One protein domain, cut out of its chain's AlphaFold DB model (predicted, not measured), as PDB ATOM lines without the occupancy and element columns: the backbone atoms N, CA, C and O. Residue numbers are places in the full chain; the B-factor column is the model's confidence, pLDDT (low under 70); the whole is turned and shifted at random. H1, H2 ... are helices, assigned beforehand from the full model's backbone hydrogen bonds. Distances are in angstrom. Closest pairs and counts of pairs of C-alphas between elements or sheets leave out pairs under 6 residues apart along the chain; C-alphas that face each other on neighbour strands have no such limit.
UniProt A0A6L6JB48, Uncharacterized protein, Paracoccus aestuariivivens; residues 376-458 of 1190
ATOM      1  N   ALA A 376      30.690  11.614 -29.474       95.75
ATOM      2  CA  ALA A 376      30.094  11.964 -30.765       95.75
ATOM      3  C   ALA A 376      31.089  12.691 -31.689       95.75
ATOM      4  O   ALA A 376      31.095  12.472 -32.900       95.75
ATOM      5  N   GLU A 377      31.976  13.494 -31.108       96.88
ATOM      6  CA  GLU A 377      33.038  14.240 -31.781       96.88
ATOM      7  C   GLU A 377      34.028  13.292 -32.471       96.88
ATOM      8  O   GLU A 377      34.437  13.533 -33.608       96.88
ATOM      9  N   LEU A 378      34.370  12.169 -31.826       96.75
ATOM     10  CA  LEU A 378      35.254  11.151 -32.403       96.75
ATOM     11  C   LEU A 378      34.566  10.381 -33.530       96.75
ATOM     12  O   LEU A 378      35.198  10.083 -34.539       96.75
ATOM     13  N   LEU A 379      33.268  10.093 -33.407       97.38
ATOM     14  CA  LEU A 379      32.507   9.470 -34.494       97.38
ATOM     15  C   LEU A 379      32.405  10.404 -35.710       97.38
ATOM     16  O   LEU A 379      32.589   9.960 -36.847       97.38
ATOM     17  N   ALA A 380      32.176  11.700 -35.482       97.06
ATOM     18  CA  ALA A 380      32.170  12.714 -36.530       97.06
ATOM     19  C   ALA A 380      33.548  12.852 -37.200       97.06
ATOM     20  O   ALA A 380      33.633  12.912 -38.431       97.06
ATOM     21  N   GLY A 381      34.625  12.848 -36.409       97.06
ATOM     22  CA  GLY A 381      35.999  12.886 -36.905       97.06
ATOM     23  C   GLY A 381      36.370  11.647 -37.720       97.06
ATOM     24  O   GLY A 381      36.897  11.786 -38.822       97.06
ATOM     25  N   LEU A 382      35.990  10.450 -37.259       97.62
ATOM     26  CA  LEU A 382      36.185   9.198 -37.991       97.62
ATOM     27  C   LEU A 382      35.501   9.262 -39.359       97.62
ATOM     28  O   LEU A 382      36.127   8.983 -40.380       97.62
ATOM     29  N   GLN A 383      34.232   9.676 -39.406       96.88
ATOM     30  CA  GLN A 383      33.510   9.836 -40.671       96.88
ATOM     31  C   GLN A 383      34.197  10.849 -41.596       96.88
ATOM     32  O   GLN A 383      34.354  10.585 -42.788       96.88
ATOM     33  N   ALA A 384      34.628  11.992 -41.060       96.06
ATOM     34  CA  ALA A 384      35.320  13.022 -41.827       96.06
ATOM     35  C   ALA A 384      36.661  12.529 -42.395       96.06
ATOM     36  O   ALA A 384      36.945  12.755 -43.570       96.06
ATOM     37  N   PHE A 385      37.452  11.800 -41.608       95.56
ATOM     38  CA  PHE A 385      38.717  11.230 -42.064       95.56
ATOM     39  C   PHE A 385      38.517  10.121 -43.106       95.56
ATOM     40  O   PHE A 385      39.247  10.064 -44.096       95.56
ATOM     41  N   ARG A 386      37.480   9.282 -42.970       95.12
ATOM     42  CA  ARG A 386      37.139   8.281 -43.997       95.12
ATOM     43  C   ARG A 386      36.752   8.927 -45.330       95.12
ATOM     44  O   ARG A 386      37.111   8.379 -46.370       95.12
ATOM     45  N   LEU A 387      36.100  10.096 -45.329       92.31
ATOM     46  CA  LEU A 387      35.867  10.864 -46.564       92.31
ATOM     47  C   LEU A 387      37.189  11.297 -47.213       92.31
ATOM     48  O   LEU A 387      37.326  11.176 -48.429       92.31
ATOM     49  N   LEU A 388      38.176  11.732 -46.419       89.69
ATOM     50  CA  LEU A 388      39.507  12.068 -46.937       89.69
ATOM     51  C   LEU A 388      40.208  10.863 -47.551       89.69
ATOM     52  O   LEU A 388      40.726  10.977 -48.656       89.69
ATOM     53  N   GLN A 389      40.192   9.707 -46.883       89.25
ATOM     54  CA  GLN A 389      40.782   8.483 -47.431       89.25
ATOM     55  C   GLN A 389      40.085   8.057 -48.729       89.25
ATOM     56  O   GLN A 389      40.749   7.772 -49.720       89.25
ATOM     57  N   GLN A 390      38.751   8.083 -48.770       88.12
ATOM     58  CA  GLN A 390      37.993   7.781 -49.988       88.12
ATOM     59  C   GLN A 390      38.316   8.754 -51.127       88.12
ATOM     60  O   GLN A 390      38.481   8.324 -52.266       88.12
ATOM     61  N   GLY A 391      38.431  10.050 -50.831       83.69
ATOM     62  CA  GLY A 391      38.846  11.063 -51.797       83.69
ATOM     63  C   GLY A 391      40.279  10.843 -52.279       83.69
ATOM     64  O   GLY A 391      40.535  10.894 -53.478       83.69
ATOM     65  N   ALA A 392      41.205  10.521 -51.374       80.38
ATOM     66  CA  ALA A 392      42.607  10.256 -51.680       80.38
ATOM     67  C   ALA A 392      42.780   9.096 -52.676       80.38
ATOM     68  O   ALA A 392      43.647   9.179 -53.543       80.38
ATOM     69  N   TYR A 393      41.949   8.056 -52.585       80.88
ATOM     70  CA  TYR A 393      41.972   6.897 -53.486       80.88
ATOM     71  C   TYR A 393      41.011   7.005 -54.681       80.88
ATOM     72  O   TYR A 393      40.933   6.084 -55.497       80.88
ATOM     73  N   ALA A 394      40.259   8.102 -54.808       75.38
ATOM     74  CA  ALA A 394      39.336   8.283 -55.920       75.38
ATOM     75  C   ALA A 394      40.097   8.526 -57.233       75.38
ATOM     76  O   ALA A 394      40.961   9.392 -57.320       75.38
ATOM     77  N   THR A 395      39.716   7.801 -58.285       69.56
ATOM     78  CA  THR A 395      40.291   7.939 -59.636       69.56
ATOM     79  C   THR A 395      39.604   9.015 -60.484       69.56
ATOM     80  O   THR A 395      40.122   9.399 -61.527       69.56
ATOM     81  N   VAL A 396      38.438   9.510 -60.045       68.81
ATOM     82  CA  VAL A 396      37.664  10.561 -60.724       68.81
ATOM     83  C   VAL A 396      37.948  11.918 -60.059       68.81
ATOM     84  O   VAL A 396      37.559  12.091 -58.900       68.81
ATOM     85  N   PRO A 397      38.549  12.904 -60.762       68.12
ATOM     86  CA  PRO A 397      38.992  14.171 -60.162       68.12
ATOM     87  C   PRO A 397      37.895  14.984 -59.456       68.12
ATOM     88  O   PRO A 397      38.121  15.535 -58.381       68.12
ATOM     89  N   THR A 398      36.680  15.031 -60.009       65.50
ATOM     90  CA  THR A 398      35.551  15.766 -59.403       65.50
ATOM     91  C   THR A 398      35.080  15.122 -58.099       65.50
ATOM     92  O   THR A 398      34.805  15.810 -57.115       65.50
ATOM     93  N   ARG A 399      35.040  13.785 -58.062       67.50
ATOM     94  CA  ARG A 399      34.707  13.012 -56.859       67.50
ATOM     95  C   ARG A 399      35.796  13.145 -55.795       67.50
ATOM     96  O   ARG A 399      35.465  13.266 -54.619       67.50
ATOM     97  N   HIS A 400      37.063  13.152 -56.208       77.12
ATOM     98  CA  HIS A 400      38.201  13.431 -55.336       77.12
ATOM     99  C   HIS A 400      38.034  14.791 -54.637       77.12
ATOM    100  O   HIS A 400      37.968  14.832 -53.408       77.12
ATOM    101  N   ALA A 401      37.870  15.874 -55.406       72.75
ATOM    102  CA  ALA A 401      37.780  17.231 -54.867       72.75
ATOM    103  C   ALA A 401      36.624  17.396 -53.863       72.75
ATOM    104  O   ALA A 401      36.833  17.896 -52.759       72.75
ATOM    105  N   ALA A 402      35.424  16.902 -54.192       78.25
ATOM    106  CA  ALA A 402      34.249  17.032 -53.326       78.25
ATOM    107  C   ALA A 402      34.397  16.294 -51.978       78.25
ATOM    108  O   ALA A 402      34.022  16.824 -50.925       78.25
ATOM    109  N   LEU A 403      34.944  15.072 -51.998       85.12
ATOM    110  CA  LEU A 403      35.162  14.268 -50.790       85.12
ATOM    111  C   LEU A 403      36.256  14.874 -49.907       85.12
ATOM    112  O   LEU A 403      36.062  15.002 -48.695       85.12
ATOM    113  N   VAL A 404      37.371  15.286 -50.521       84.25
ATOM    114  CA  VAL A 404      38.494  15.928 -49.830       84.25
ATOM    115  C   VAL A 404      38.045  17.229 -49.173       84.25
ATOM    116  O   VAL A 404      38.249  17.410 -47.974       84.25
ATOM    117  N   GLU A 405      37.366  18.110 -49.906       82.88
ATOM    118  CA  GLU A 405      36.916  19.394 -49.366       82.88
ATOM    119  C   GLU A 405      35.950  19.210 -48.187       82.88
ATOM    120  O   GLU A 405      36.095  19.853 -47.144       82.88
ATOM    121  N   THR A 406      34.997  18.283 -48.317       85.62
ATOM    122  CA  THR A 406      34.036  17.986 -47.247       85.62
ATOM    123  C   THR A 406      34.732  17.432 -46.006       85.62
ATOM    124  O   THR A 406      34.439  17.872 -44.893       85.62
ATOM    125  N   GLY A 407      35.659  16.484 -46.177       90.44
ATOM    126  CA  GLY A 407      36.421  15.913 -45.069       90.44
ATOM    127  C   GLY A 407      37.291  16.958 -44.366       90.44
ATOM    128  O   GLY A 407      37.221  17.079 -43.143       90.44
ATOM    129  N   LEU A 408      38.030  17.779 -45.123       88.69
ATOM    130  CA  LEU A 408      38.909  18.821 -44.582       88.69
ATOM    131  C   LEU A 408      38.103  19.855 -43.794       88.69
ATOM    132  O   LEU A 408      38.479  20.215 -42.681       88.69
ATOM    133  N   ARG A 409      36.962  20.300 -44.337       88.25
ATOM    134  CA  ARG A 409      36.063  21.248 -43.665       88.25
ATOM    135  C   ARG A 409      35.549  20.691 -42.338       88.25
ATOM    136  O   ARG A 409      35.559  21.398 -41.337       88.25
ATOM    137  N   ARG A 410      35.132  19.420 -42.311       93.38
ATOM    138  CA  ARG A 410      34.637  18.768 -41.088       93.38
ATOM    139  C   ARG A 410      35.734  18.593 -40.037       93.38
ATOM    140  O   ARG A 410      35.491  18.920 -38.883       93.38
ATOM    141  N   LEU A 411      36.932  18.143 -40.420       93.00
ATOM    142  CA  LEU A 411      38.054  18.024 -39.480       93.00
ATOM    143  C   LEU A 411      38.508  19.391 -38.949       93.00
ATOM    144  O   LEU A 411      38.799  19.516 -37.763       93.00
ATOM    145  N   ARG A 412      38.495  20.431 -39.793       91.75
ATOM    146  CA  ARG A 412      38.780  21.810 -39.376       91.75
ATOM    147  C   ARG A 412      37.765  22.313 -38.348       91.75
ATOM    148  O   ARG A 412      38.165  22.899 -37.350       91.75
ATOM    149  N   ASN A 413      36.475  22.031 -38.540       90.94
ATOM    150  CA  ASN A 413      35.434  22.375 -37.563       90.94
ATOM    151  C   ASN A 413      35.583  21.610 -36.236       90.94
ATOM    152  O   ASN A 413      35.139  22.098 -35.204       90.94
ATOM    153  N   LEU A 414      36.224  20.438 -36.260       92.88
ATOM    154  CA  LEU A 414      36.596  19.671 -35.067       92.88
ATOM    155  C   LEU A 414      37.945  20.114 -34.468       92.88
ATOM    156  O   LEU A 414      38.458  19.482 -33.545       92.88
ATOM    157  N   GLY A 415      38.547  21.178 -35.002       91.12
ATOM    158  CA  GLY A 415      39.793  21.742 -34.505       91.12
ATOM    159  C   GLY A 415      41.023  20.867 -34.730       91.12
ATOM    160  O   GLY A 415      42.024  21.132 -34.083       91.12
ATOM    161  N   VAL A 416      40.981  19.849 -35.600       93.38
ATOM    162  CA  VAL A 416      42.145  18.986 -35.882       93.38
ATOM    163  C   VAL A 416      43.331  19.835 -36.354       93.38
ATOM    164  O   VAL A 416      43.167  20.730 -37.186       93.38
ATOM    165  N   ALA A 417      44.525  19.565 -35.821       90.81
ATOM    166  CA  ALA A 417      45.734  20.296 -36.188       90.81
ATOM    167  C   ALA A 417      46.246  19.889 -37.583       90.81
ATOM    168  O   ALA A 417      45.907  18.823 -38.098       90.81
ATOM    169  N   ASP A 418      47.099  20.727 -38.183       87.88
ATOM    170  CA  ASP A 418      47.858  20.396 -39.405       87.88
ATOM    171  C   ASP A 418      46.991  20.069 -40.651       87.88
ATOM    172  O   ASP A 418      47.417  19.424 -41.615       87.88
ATOM    173  N   ILE A 419      45.743  20.551 -40.657       87.62
ATOM    174  CA  ILE A 419      44.801  20.372 -41.771       87.62
ATOM    175  C   ILE A 419      45.242  21.128 -43.025       87.62
ATOM    176  O   ILE A 419      44.986  20.664 -44.134       87.62
ATOM    177  N   ASP A 420      45.936  22.255 -42.880       83.19
ATOM    178  CA  ASP A 420      46.372  23.050 -44.029       83.19
ATOM    179  C   ASP A 420      47.505  22.364 -44.807       83.19
ATOM    180  O   ASP A 420      47.457  22.332 -46.037       83.19
ATOM    181  N   ARG A 421      48.450  21.703 -44.120       88.38
ATOM    182  CA  ARG A 421      49.424  20.811 -44.771       88.38
ATOM    183  C   ARG A 421      48.702  19.693 -45.517       88.38
ATOM    184  O   ARG A 421      48.975  19.452 -46.690       88.38
ATOM    185  N   LEU A 422      47.748  19.030 -44.857       87.31
ATOM    186  CA  LEU A 422      46.985  17.935 -45.456       87.31
ATOM    187  C   LEU A 422      46.199  18.394 -46.698       87.31
ATOM    188  O   LEU A 422      46.132  17.663 -47.684       87.31
ATOM    189  N   GLN A 423      45.655  19.614 -46.676       84.12
ATOM    190  CA  GLN A 423      44.999  20.239 -47.820       84.12
ATOM    191  C   GLN A 423      45.962  20.418 -49.000       84.12
ATOM    192  O   GLN A 423      45.598  20.061 -50.117       84.12
ATOM    193  N   VAL A 424      47.179  20.921 -48.774       82.31
ATOM    194  CA  VAL A 424      48.192  21.071 -49.837       82.31
ATOM    195  C   VAL A 424      48.518  19.720 -50.483       82.31
ATOM    196  O   VAL A 424      48.519  19.601 -51.706       82.31
ATOM    197  N   GLU A 425      48.751  18.686 -49.676       86.06
ATOM    198  CA  GLU A 425      49.180  17.371 -50.171       86.06
ATOM    199  C   GLU A 425      48.058  16.596 -50.880       86.06
ATOM    200  O   GLU A 425      48.298  15.916 -51.884       86.06
ATOM    201  N   LEU A 426      46.819  16.709 -50.386       82.38
ATOM    202  CA  LEU A 426      45.654  16.078 -51.010       82.38
ATOM    203  C   LEU A 426      45.253  16.766 -52.316       82.38
ATOM    204  O   LEU A 426      44.814  16.075 -53.226       82.38
ATOM    205  N   MET A 427      45.447  18.082 -52.431       74.56
ATOM    206  CA  MET A 427      45.101  18.857 -53.632       74.56
ATOM    207  C   MET A 427      46.232  18.902 -54.680       74.56
ATOM    208  O   MET A 427      46.145  19.659 -55.649       74.56
ATOM    209  N   SER A 428      47.285  18.098 -54.499       69.06
ATOM    210  CA  SER A 428      48.505  18.082 -55.318       69.06
ATOM    211  C   SER A 428      48.284  17.799 -56.811       69.06
ATOM    212  O   SER A 428      47.357  17.087 -57.203       69.06
ATOM    213  N   ALA A 429      49.207  18.293 -57.648       60.44
ATOM    214  CA  ALA A 429      49.132  18.239 -59.114       60.44
ATOM    215  C   ALA A 429      49.012  16.815 -59.688       60.44
ATOM    216  O   ALA A 429      48.464  16.634 -60.773       60.44
ATOM    217  N   SER A 430      49.500  15.808 -58.957       59.97
ATOM    218  CA  SER A 430      49.396  14.389 -59.327       59.97
ATOM    219  C   SER A 430      47.988  13.789 -59.191       59.97
ATOM    220  O   SER A 430      47.729  12.724 -59.756       59.97
ATOM    221  N   ARG A 431      47.084  14.440 -58.439       62.78
ATOM    222  CA  ARG A 431      45.745  13.921 -58.098       62.78
ATOM    223  C   ARG A 431      44.598  14.828 -58.542       62.78
ATOM    224  O   ARG A 431      43.492  14.337 -58.766       62.78
ATOM    225  N   SER A 432      44.845  16.125 -58.698       51.84
ATOM    226  CA  SER A 432      43.858  17.091 -59.179       51.84
ATOM    227  C   SER A 432      43.920  17.258 -60.709       51.84
ATOM    228  O   SER A 432      44.978  17.180 -61.339       51.84
ATOM    229  N   GLY A 433      42.758  17.455 -61.347       50.81
ATOM    230  CA  GLY A 433      42.693  18.022 -62.704       50.81
ATOM    231  C   GLY A 433      43.166  19.486 -62.702       50.81
ATOM    232  O   GLY A 433      43.665  19.947 -61.675       50.81
ATOM    233  N   PRO A 434      43.006  20.250 -63.800       48.88
ATOM    234  CA  PRO A 434      43.213  21.697 -63.754       48.88
ATOM    235  C   PRO A 434      42.403  22.265 -62.586       48.88
ATOM    236  O   PRO A 434      41.194  22.042 -62.504       48.88
ATOM    237  N   LEU A 435      43.077  22.919 -61.641       49.34
ATOM    238  CA  LEU A 435      42.422  23.572 -60.517       49.34
ATOM    239  C   LEU A 435      41.595  24.729 -61.103       49.34
ATOM    240  O   LEU A 435      42.131  25.778 -61.457       49.34
ATOM    241  N   GLU A 436      40.290  24.530 -61.278       48.59
ATOM    242  CA  GLU A 436      39.373  25.646 -61.497       48.59
ATOM    243  C   GLU A 436      39.384  26.502 -60.226       48.59
ATOM    244  O   GLU A 436      39.473  25.973 -59.114       48.59
ATOM    245  N   THR A 437      39.373  27.827 -60.377       51.84
ATOM    246  CA  THR A 437      39.429  28.799 -59.276       51.84
ATOM    247  C   THR A 437      38.199  28.666 -58.376       51.84
ATOM    248  O   THR A 437      37.246  29.438 -58.480       51.84
ATOM    249  N   ASN A 438      38.186  27.667 -57.498       50.22
ATOM    250  CA  ASN A 438      37.102  27.450 -56.558       50.22
ATOM    251  C   ASN A 438      37.086  28.599 -55.546       50.22
ATOM    252  O   ASN A 438      38.097  28.885 -54.903       50.22
ATOM    253  N   HIS A 439      35.913  29.205 -55.350       48.28
ATOM    254  CA  HIS A 439      35.639  30.222 -54.319       48.28
ATOM    255  C   HIS A 439      36.095  29.770 -52.909       48.28
ATOM    256  O   HIS A 439      36.509  30.578 -52.080       48.28
ATOM    257  N   ALA A 440      36.130  28.452 -52.671       46.81
ATOM    258  CA  ALA A 440      36.645  27.833 -51.452       46.81
ATOM    259  C   ALA A 440      38.136  28.129 -51.165       46.81
ATOM    260  O   ALA A 440      38.541  28.151 -50.002       46.81
ATOM    261  N   LEU A 441      38.965  28.382 -52.189       53.19
ATOM    262  CA  LEU A 441      40.390  28.703 -52.016       53.19
ATOM    263  C   LEU A 441      40.603  30.135 -51.507       53.19
ATOM    264  O   LEU A 441      41.576  30.385 -50.806       53.19
ATOM    265  N   THR A 442      39.695  31.066 -51.818       55.28
ATOM    266  CA  THR A 442      39.762  32.462 -51.354       55.28
ATOM    267  C   THR A 442      39.256  32.660 -49.923       55.28
ATOM    268  O   THR A 442      39.723  33.579 -49.252       55.28
ATOM    269  N   GLU A 443      38.336  31.813 -49.446       51.09
ATOM    270  CA  GLU A 443      37.673  31.959 -48.136       51.09
ATOM    271  C   GLU A 443      38.374  31.223 -46.976       51.09
ATOM    272  O   GLU A 443      38.029  31.425 -45.812       51.09
ATOM    273  N   ALA A 444      39.375  30.380 -47.253       55.53
ATOM    274  CA  ALA A 444      40.128  29.681 -46.212       55.53
ATOM    275  C   ALA A 444      40.998  30.649 -45.367       55.53
ATOM    276  O   ALA A 444      41.478  31.653 -45.901       55.53
ATOM    277  N   PRO A 445      41.307  30.331 -44.088       54.31
ATOM    278  CA  PRO A 445      42.177  31.154 -43.230       54.31
ATOM    279  C   PRO A 445      43.533  31.499 -43.873       54.31
ATOM    280  O   PRO A 445      44.047  32.602 -43.699       54.31
ATOM    281  N   ASN A 446      44.052  30.584 -44.702       65.88
ATOM    282  CA  ASN A 446      45.292  30.710 -45.472       65.88
ATOM    283  C   ASN A 446      45.067  30.912 -46.984       65.88
ATOM    284  O   ASN A 446      45.958  30.650 -47.789       65.88
ATOM    285  N   GLY A 447      43.891  31.401 -47.391       70.81
ATOM    286  CA  GLY A 447      43.494  31.509 -48.797       70.81
ATOM    287  C   GLY A 447      44.526  32.178 -49.721       70.81
ATOM    288  O   GLY A 447      44.850  31.607 -50.761       70.81
ATOM    289  N   PRO A 448      45.143  33.318 -49.348       75.69
ATOM    290  CA  PRO A 448      46.181  33.938 -50.173       75.69
ATOM    291  C   PRO A 448      47.435  33.074 -50.374       75.69
ATOM    292  O   PRO A 448      47.982  33.057 -51.471       75.69
ATOM    293  N   ALA A 449      47.868  32.327 -49.354       79.38
ATOM    294  CA  ALA A 449      48.997  31.405 -49.466       79.38
ATOM    295  C   ALA A 449      48.660  30.231 -50.395       79.38
ATOM    296  O   ALA A 449      49.458  29.864 -51.254       79.38
ATOM    297  N   THR A 450      47.454  29.676 -50.275       76.69
ATOM    298  CA  THR A 450      46.979  28.603 -51.154       76.69
ATOM    299  C   THR A 450      46.879  29.060 -52.610       76.69
ATOM    300  O   THR A 450      47.289  28.331 -53.509       76.69
ATOM    301  N   LEU A 451      46.390  30.282 -52.853       78.12
ATOM    302  CA  LEU A 451      46.354  30.877 -54.192       78.12
ATOM    303  C   LEU A 451      47.754  31.070 -54.771       78.12
ATOM    304  O   LEU A 451      47.969  30.761 -55.937       78.12
ATOM    305  N   LEU A 452      48.702  31.544 -53.959       84.81
ATOM    306  CA  LEU A 452      50.081  31.732 -54.399       84.81
ATOM    307  C   LEU A 452      50.754  30.396 -54.748       84.81
ATOM    308  O   LEU A 452      51.410  30.307 -55.781       84.81
ATOM    309  N   ARG A 453      50.534  29.337 -53.948       85.75
ATOM    310  CA  ARG A 453      50.979  27.971 -54.295       85.75
ATOM    311  C   ARG A 453      50.415  27.518 -55.634       85.75
ATOM    312  O   ARG A 453      51.135  26.911 -56.409       85.75
ATOM    313  N   ALA A 454      49.134  27.782 -55.881       79.00
ATOM    314  CA  ALA A 454      48.469  27.343 -57.099       79.00
ATOM    315  C   ALA A 454      48.927  28.125 -58.342       79.00
ATOM    316  O   ALA A 454      49.083  27.523 -59.398       79.00
ATOM    317  N   ASP A 455      49.165  29.437 -58.223       84.12
ATOM    318  CA  ASP A 455      49.668  30.261 -59.333       84.12
ATOM    319  C   ASP A 455      51.114  29.908 -59.708       84.12
ATOM    320  O   ASP A 455      51.456  29.922 -60.884       84.12
ATOM    321  N   LEU A 456      51.940  29.554 -58.717       88.31
ATOM    322  CA  LEU A 456      53.359  29.244 -58.910       88.31
ATOM    323  C   LEU A 456      53.650  27.760 -59.136       88.31
ATOM    324  O   LEU A 456      54.783  27.421 -59.462       88.31
ATOM    325  N   ALA A 457      52.681  26.862 -58.958       84.50
ATOM    326  CA  ALA A 457      52.910  25.441 -59.172       84.50
ATOM    327  C   ALA A 457      53.340  25.171 -60.634       84.50
ATOM    328  O   ALA A 457      52.796  25.802 -61.538       84.50
ATOM    329  N   PRO A 458      54.210  24.173 -60.900       79.19
ATOM    330  CA  PRO A 458      54.617  23.734 -62.250       79.19
ATOM    331  C   PRO A 458      53.496  23.211 -63.177       79.19
ATOM    332  O   PRO A 458      53.766  22.492 -64.136       79.19
TER     333      PRO A 458
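Overview. This is residues 376 to 458 of the 1190 residues of an uncharacterized protein of Paracoccus aestuariivivens (UniProt A0A6L6JB48). Two long helices, H1 and H2, fold back on each other as a hairpin, and the short helix H3 packs on H2 in a second hairpin, giving three helices that run alternately up and down with their centres in a triangle. A second, smaller part, the corner made by H4 and H5, lies beyond H3 and is only loosely joined to the three: H5 comes close to H3, while H4 stays apart from them. The long link of residues 427 to 438 leads from the one part to the other. The printed part has 83 residues, with five named helices in the order H1 H2 H3 H4 H5 and no named strand; the class is all helix. The whole is compact, with a radius of gyration of the C-alphas of 12.6 A and spans of 40 by 28 by 18 A.

Along the chain. H1, residues 376 to 392, begins at C-alpha 376 (30.094, 11.964, -30.765) and is 24.4 A long. H2, residues 397 to 413, is 24.3 A long and begins at C-alpha 397 (38.992, 14.171, -60.162). H3, residues 419 to 426, measures 10.2 A, and H4, residues 439 to 443, measures 6.7 A. H5, residues 447 to 456, is 14.3 A long and ends at C-alpha 456 (53.359, 29.244, -58.910).

Arrangement. H1 and H2 form a helical hairpin: they touch, with the closest C-alphas, those of Gly 391 and His 400, 4.3 A apart. They run opposite ways at a shallow tilt of 25 degrees. H2 and H3 form a second helical hairpin and touch, the closest C-alphas being those of Arg 412 and Ile 419 at 6.6 A. They run opposite ways at a shallow tilt of 12 degrees. H1 and H3 are close but not clearly touching, with the closest C-alphas, those of Ala 392 and Leu 426, 6.6 A apart. H3 and H5 are also close but not clearly touching, the closest C-alphas being those of Val 424 and Thr 450 at 7.7 A; they run the same way at a shallow tilt of 25 degrees. H4 and H5 touch only at the corner by their link, with the closest C-alphas, those of Leu 441 and Gly 447, 5.3 A apart. H4 is apart from H1, H2 and H3, and H5 is apart from H1 and H2. In H1, H2, H3, H4 and H5 every O i to N i+4 pair is within hydrogen-bond range.

Size, cuts and confidence. The two C-alphas farthest apart are those of Ala 376 and Pro 458, at 41.6 A. The printed part has no cut. The link from H3 to H4 is long, with 12 residues; the other three are tight. The mean pLDDT of the printed part is 78.3, and 24 residues are under 70: residues 395 to 399 and residues 428 to 446. The mean pLDDT of H4 is 51.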